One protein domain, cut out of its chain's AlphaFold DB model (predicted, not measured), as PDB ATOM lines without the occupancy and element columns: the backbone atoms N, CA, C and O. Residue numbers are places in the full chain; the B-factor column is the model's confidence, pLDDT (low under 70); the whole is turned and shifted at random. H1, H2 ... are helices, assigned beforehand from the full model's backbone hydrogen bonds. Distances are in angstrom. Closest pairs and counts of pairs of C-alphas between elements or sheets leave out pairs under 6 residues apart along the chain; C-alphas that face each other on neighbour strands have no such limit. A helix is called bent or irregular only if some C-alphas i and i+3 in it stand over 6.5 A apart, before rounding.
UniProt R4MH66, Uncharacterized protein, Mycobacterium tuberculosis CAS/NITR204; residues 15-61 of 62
ATOM      1  N   ALA A  15       5.634   1.176  15.899       93.31
ATOM      2  CA  ALA A  15       4.507   0.302  16.204       93.31
ATOM      3  C   ALA A  15       4.011   0.490  17.640       93.31
ATOM      4  O   ALA A  15       2.836   0.764  17.838       93.31
ATOM      5  N   GLU A  16       4.908   0.451  18.626       95.06
ATOM      6  CA  GLU A  16       4.536   0.582  20.039       95.06
ATOM      7  C   GLU A  16       3.839   1.916  20.344       95.06
ATOM      8  O   GLU A  16       2.782   1.940  20.973       95.06
ATOM      9  N   ALA A  17       4.373   3.030  19.831       93.38
ATOM     10  CA  ALA A  17       3.768   4.347  20.014       93.38
ATOM     11  C   ALA A  17       2.385   4.452  19.343       93.38
ATOM     12  O   ALA A  17       1.479   5.086  19.885       93.38
ATOM     13  N   PHE A  18       2.211   3.823  18.176       93.31
ATOM     14  CA  PHE A  18       0.919   3.757  17.492       93.31
ATOM     15  C   PHE A  18      -0.095   2.923  18.275       93.31
ATOM     16  O   PHE A  18      -1.217   3.382  18.477       93.31
ATOM     17  N   GLU A  19       0.295   1.740  18.749       93.69
ATOM     18  CA  GLU A  19      -0.575   0.865  19.542       93.69
ATOM     19  C   GLU A  19      -1.016   1.541  20.846       93.69
ATOM     20  O   GLU A  19      -2.204   1.531  21.179       93.69
ATOM     21  N   ALA A  20      -0.099   2.218  21.548       96.31
ATOM     22  CA  ALA A  20      -0.431   2.991  22.744       96.31
ATOM     23  C   ALA A  20      -1.462   4.095  22.446       96.31
ATOM     24  O   ALA A  20      -2.486   4.199  23.127       96.31
ATOM     25  N   ALA A  21      -1.254   4.871  21.378       95.25
ATOM     26  CA  ALA A  21      -2.189   5.920  20.978       95.25
ATOM     27  C   ALA A  21      -3.569   5.357  20.582       95.25
ATOM     28  O   ALA A  21      -4.605   5.919  20.949       95.25
ATOM     29  N   VAL A  22      -3.608   4.232  19.861       95.25
ATOM     30  CA  VAL A  22      -4.861   3.543  19.505       95.25
ATOM     31  C   VAL A  22      -5.595   3.071  20.759       95.25
ATOM     32  O   VAL A  22      -6.818   3.240  20.843       95.25
ATOM     33  N   ALA A  23      -4.881   2.532  21.750       97.38
ATOM     34  CA  ALA A  23      -5.470   2.113  23.019       97.38
ATOM     35  C   ALA A  23      -6.116   3.297  23.763       97.38
ATOM     36  O   ALA A  23      -7.258   3.191  24.216       97.38
ATOM     37  N   GLU A  24      -5.448   4.450  23.818       98.31
ATOM     38  CA  GLU A  24      -5.984   5.663  24.449       98.31
ATOM     39  C   GLU A  24      -7.226   6.216  23.733       98.31
ATOM     40  O   GLU A  24      -8.227   6.558  24.382       98.31
ATOM     41  N   VAL A  25      -7.197   6.274  22.397       97.69
ATOM     42  CA  VAL A  25      -8.352   6.688  21.582       97.69
ATOM     43  C   VAL A  25      -9.521   5.730  21.800       97.69
ATOM     44  O   VAL A  25     -10.660   6.173  21.975       97.69
ATOM     45  N   THR A  26      -9.249   4.426  21.852       98.06
ATOM     46  CA  THR A  26     -10.260   3.388  22.089       98.06
ATOM     47  C   THR A  26     -10.886   3.527  23.473       98.06
ATOM     48  O   THR A  26     -12.115   3.551  23.595       98.06
ATOM     49  N   ALA A  27     -10.073   3.697  24.519       98.06
ATOM     50  CA  ALA A  27     -10.553   3.901  25.884       98.06
ATOM     51  C   ALA A  27     -11.388   5.185  26.007       98.06
ATOM     52  O   ALA A  27     -12.449   5.202  26.633       98.06
ATOM     53  N   THR A  28     -10.949   6.269  25.370       98.62
ATOM     54  CA  THR A  28     -11.678   7.545  25.367       98.62
ATOM     55  C   THR A  28     -13.004   7.445  24.618       98.62
ATOM     56  O   THR A  28     -14.027   7.901  25.125       98.62
ATOM     57  N   THR A  29     -13.016   6.783  23.464       98.19
ATOM     58  CA  THR A  29     -14.244   6.551  22.693       98.19
ATOM     59  C   THR A  29     -15.223   5.663  23.459       98.19
ATOM     60  O   THR A  29     -16.419   5.936  23.453       98.19
ATOM     61  N   THR A  30     -14.730   4.645  24.168       97.62
ATOM     62  CA  THR A  30     -15.559   3.769  25.014       97.62
ATOM     63  C   THR A  30     -16.237   4.570  26.123       97.62
ATOM     64  O   THR A  30     -17.460   4.560  26.215       97.62
ATOM     65  N   ARG A  31     -15.470   5.381  26.867       98.19
ATOM     66  CA  ARG A  31     -16.019   6.273  27.904       98.19
ATOM     67  C   ARG A  31     -17.071   7.238  27.358       98.19
ATOM     68  O   ARG A  31     -18.072   7.485  28.022       98.19
ATOM     69  N   LEU A  32     -16.855   7.790  26.160       97.44
ATOM     70  CA  LEU A  32     -17.844   8.645  25.506       97.44
ATOM     71  C   LEU A  32     -19.133   7.869  25.223       97.44
ATOM     72  O   LEU A  32     -20.209   8.350  25.558       97.44
ATOM     73  N   LEU A  33     -19.034   6.685  24.616       95.06
ATOM     74  CA  LEU A  33     -20.200   5.866  24.284       95.06
ATOM     75  C   LEU A  33     -21.004   5.472  25.528       95.06
ATOM     76  O   LEU A  33     -22.230   5.508  25.464       95.06
ATOM     77  N   ASP A  34     -20.332   5.174  26.640       96.31
ATOM     78  CA  ASP A  34     -20.976   4.851  27.920       96.31
ATOM     79  C   ASP A  34     -21.720   6.053  28.526       96.31
ATOM     80  O   ASP A  34     -22.731   5.887  29.205       96.31
ATOM     81  N   ALA A  35     -21.237   7.272  28.268       97.69
ATOM     82  CA  ALA A  35     -21.846   8.507  28.760       97.69
ATOM     83  C   ALA A  35     -23.010   9.012  27.887       97.69
ATOM     84  O   ALA A  35     -23.761   9.897  28.310       97.69
ATOM     85  N   LEU A  36     -23.162   8.502  26.662       95.44
ATOM     86  CA  LEU A  36     -24.232   8.927  25.764       95.44
ATOM     87  C   LEU A  36     -25.574   8.281  26.150       95.44
ATOM     88  O   LEU A  36     -25.620   7.113  26.538       95.44
ATOM     89  N   PRO A  37     -26.702   9.001  25.992       93.88
ATOM     90  CA  PRO A  37     -28.014   8.413  26.218       93.88
ATOM     91  C   PRO A  37     -28.275   7.263  25.231       93.88
ATOM     92  O   PRO A  37     -27.708   7.241  24.128       93.88
ATOM     93  N   PRO A  38     -29.194   6.337  25.565       89.12
ATOM     94  CA  PRO A  38     -29.596   5.279  24.652       89.12
ATOM     95  C   PRO A  38     -29.993   5.836  23.283       89.12
ATOM     96  O   PRO A  38     -30.636   6.886  23.166       89.12
ATOM     97  N   ARG A  39     -29.630   5.118  22.218       88.38
ATOM     98  CA  ARG A  39     -29.970   5.531  20.853       88.38
ATOM     99  C   ARG A  39     -31.486   5.651  20.718       88.38
ATOM    100  O   ARG A  39     -32.193   4.655  20.821       88.38
ATOM    101  N   ARG A  40     -31.964   6.855  20.383       88.25
ATOM    102  CA  ARG A  40     -33.395   7.113  20.126       88.25
ATOM    103  C   ARG A  40     -33.964   6.231  19.016       88.25
ATOM    104  O   ARG A  40     -35.121   5.843  19.081       88.25
ATOM    105  N   GLN A  41     -33.158   5.935  17.999       88.69
ATOM    106  CA  GLN A  41     -33.543   5.045  16.913       88.69
ATOM    107  C   GLN A  41     -32.636   3.810  16.914       88.69
ATOM    108  O   GLN A  41     -31.418   3.952  16.707       88.69
ATOM    109  N   PRO A  42     -33.192   2.606  17.144       81.44
ATOM    110  CA  PRO A  42     -32.424   1.382  17.019       81.44
ATOM    111  C   PRO A  42     -31.996   1.190  15.554       81.44
ATOM    112  O   PRO A  42     -32.721   1.584  14.632       81.44
ATOM    113  N   PRO A  43     -30.808   0.617  15.304       84.25
ATOM    114  CA  PRO A  43     -30.389   0.301  13.946       84.25
ATOM    115  C   PRO A  43     -31.382  -0.690  13.318       84.25
ATOM    116  O   PRO A  43     -31.707  -1.707  13.924       84.25
ATOM    117  N   LYS A  44     -31.854  -0.395  12.097       85.62
ATOM    118  CA  LYS A  44     -32.858  -1.212  11.378       85.62
ATOM    119  C   LYS A  44     -32.405  -2.653  11.138       85.62
ATOM    120  O   LYS A  44     -33.225  -3.546  10.972       85.62
ATOM    121  N   THR A  45     -31.097  -2.861  11.075       88.38
ATOM    122  CA  THR A  45     -30.474  -4.163  10.890       88.38
ATOM    123  C   THR A  45     -29.339  -4.306  11.886       88.38
ATOM    124  O   THR A  45     -28.678  -3.331  12.256       88.38
ATOM    125  N   VAL A  46     -29.088  -5.537  12.324       85.25
ATOM    126  CA  VAL A  46     -27.893  -5.842  13.109       85.25
ATOM    127  C   VAL A  46     -26.675  -5.636  12.199       85.25
ATOM    128  O   VAL A  46     -26.604  -6.286  11.143       85.25
ATOM    129  N   PRO A  47     -25.727  -4.740  12.556       86.12
ATOM    130  CA  PRO A  47     -24.517  -4.545  11.768       86.12
ATOM    131  C   PRO A  47     -23.787  -5.870  11.557       86.12
ATOM    132  O   PRO A  47     -23.748  -6.665  12.494       86.12
ATOM    133  N   PRO A  48     -23.196  -6.110  10.373       88.94
ATOM    134  CA  PRO A  48     -22.635  -7.408   9.999       88.94
ATOM    135  C   PRO A  48     -21.714  -8.017  11.058       88.94
ATOM    136  O   PRO A  48     -21.896  -9.169  11.425       88.94
ATOM    137  N   LEU A  49     -20.809  -7.218  11.630       87.12
ATOM    138  CA  LEU A  49     -19.848  -7.666  12.646       87.12
ATOM    139  C   LEU A  49     -20.480  -8.052  13.992       87.12
ATOM    140  O   LEU A  49     -19.831  -8.696  14.805       87.12
ATOM    141  N   ARG A  50     -21.734  -7.658  14.244       85.62
ATOM    142  CA  ARG A  50     -22.482  -7.986  15.470       85.62
ATOM    143  C   ARG A  50     -23.497  -9.108  15.261       85.62
ATOM    144  O   ARG A  50     -24.266  -9.399  16.173       85.62
ATOM    145  N   ARG A  51     -23.558  -9.700  14.066       91.88
ATOM    146  CA  ARG A  51     -24.448 -10.836  13.808       91.88
ATOM    147  C   ARG A  51     -23.871 -12.100  14.461       91.88
ATOM    148  O   ARG A  51     -22.650 -12.258  14.437       91.88
ATOM    149  N   PRO A  52     -24.702 -12.995  15.028       90.62
ATOM    150  CA  PRO A  52     -24.215 -14.155  15.780       90.62
ATOM    151  C   PRO A  52     -23.301 -15.082  14.967       90.62
ATOM    152  O   PRO A  52     -22.267 -15.519  15.460       90.62
ATOM    153  N   ASP A  53     -23.649 -15.333  13.705       91.12
ATOM    154  CA  ASP A  53     -22.885 -16.169  12.772       91.12
ATOM    155  C   ASP A  53     -21.511 -15.567  12.436       91.12
ATOM    156  O   ASP A  53     -20.500 -16.270  12.379       91.12
ATOM    157  N   VAL A  54     -21.460 -14.245  12.256       91.00
ATOM    158  CA  VAL A  54     -20.224 -13.508  11.963       91.00
ATOM    159  C   VAL A  54     -19.331 -13.432  13.202       91.00
ATOM    160  O   VAL A  54     -18.127 -13.662  13.092       91.00
ATOM    161  N   ALA A  55     -19.907 -13.174  14.377       87.50
ATOM    162  CA  ALA A  55     -19.177 -13.141  15.642       87.50
ATOM    163  C   ALA A  55     -18.558 -14.508  15.980       87.50
ATOM    164  O   ALA A  55     -17.386 -14.569  16.350       87.50
ATOM    165  N   ALA A  56     -19.302 -15.603  15.773       89.94
ATOM    166  CA  ALA A  56     -18.792 -16.962  15.953       89.94
ATOM    167  C   ALA A  56     -17.607 -17.263  15.019       89.94
ATOM    168  O   ALA A  56     -16.604 -17.829  15.453       89.94
ATOM    169  N   ARG A  57     -17.674 -16.821  13.754       88.69
ATOM    170  CA  ARG A  57     -16.563 -16.962  12.798       88.69
ATOM    171  C   ARG A  57     -15.327 -16.168  13.229       88.69
ATOM    172  O   ARG A  57     -14.226 -16.705  13.181       88.69
ATOM    173  N   LEU A  58     -15.497 -14.913  13.650       84.19
ATOM    174  CA  LEU A  58     -14.399 -14.059  14.122       84.19
ATOM    175  C   LEU A  58     -13.712 -14.638  15.364       84.19
ATOM    176  O   LEU A  58     -12.487 -14.635  15.428       84.19
ATOM    177  N   ALA A  59     -14.484 -15.173  16.313       84.06
ATOM    178  CA  ALA A  59     -13.948 -15.801  17.520       84.06
ATOM    179  C   ALA A  59     -13.117 -17.062  17.222       84.06
ATOM    180  O   ALA A  59     -12.121 -17.295  17.896       84.06
ATOM    181  N   GLY A  60     -13.497 -17.845  16.206       82.38
ATOM    182  CA  GLY A  60     -12.749 -19.031  15.768       82.38
ATOM    183  C   GLY A  60     -11.605 -18.754  14.783       82.38
ATOM    184  O   GLY A  60     -10.915 -19.690  14.399       82.38
ATOM    185  N   SER A  61     -11.429 -17.503  14.343       73.00
ATOM    186  CA  SER A  61     -10.354 -17.089  13.420       73.00
ATOM    187  C   SER A  61      -9.182 -16.395  14.128       73.00
ATOM    188  O   SER A  61      -8.277 -15.908  13.452       73.00
TER     189      SER A  61
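Overview. This is residues 15 to 61 of the 62 residues of an uncharacterized protein of Mycobacterium tuberculosis CAS/NITR204 (UniProt R4MH66). One long straight helix, H1, and one short helix, H2, form the two arms of an open hook, joined by a long loop of residues 36 to 51 that swings out and turns the chain back. H2 heads back roughly the way H1 came but is well separated from it, and the space between the two arms is empty. The printed part has 47 residues, with two named helices in the order H1, H2 and no named strand, and its class is all helix. The whole is extended, with a radius of gyration of the C-alphas of 14.9 A, and flat, spanning 37 by 33 by 11 A.

Arrangement. H1, residues 15 to 35, is the longest helix, and it stands free along its whole length. H2, residues 52 to 59, is apart from H1: no C-alpha of the one is within 8 A of the other. Residues 15 to 48 stand free, of which 15 to 35 belong to H1, and so do residues 50 to 56, of which 52 to 56 belong to H2. In both H1 and H2 every O i to N i+4 pair is within hydrogen-bond range. Neither helix is bent or irregular.

Along the chain. H1 has 21 residues and runs 30.3 A from C-alpha 15 at (4.507, 0.302, 16.204) to C-alpha 35 at (-21.846, 8.507, 28.760). H2 has 8 residues, from Pro 52 to Ala 59, and measures 10.5 A from first to last C-alpha, ending with C-alpha 59 at (-13.948, -15.801, 17.520).

Size, cuts and confidence. The two C-alphas farthest apart are those of Ala 15 and Arg 40, at 38.7 A, while the first and last printed C-alphas, of Ala 15 and Ser 61, are 23.0 A apart. The link from H1 to H2, 16 residues, is long. The printed part has no cut. The mean pLDDT of the printed part is 91.4, and no printed residue is under 70.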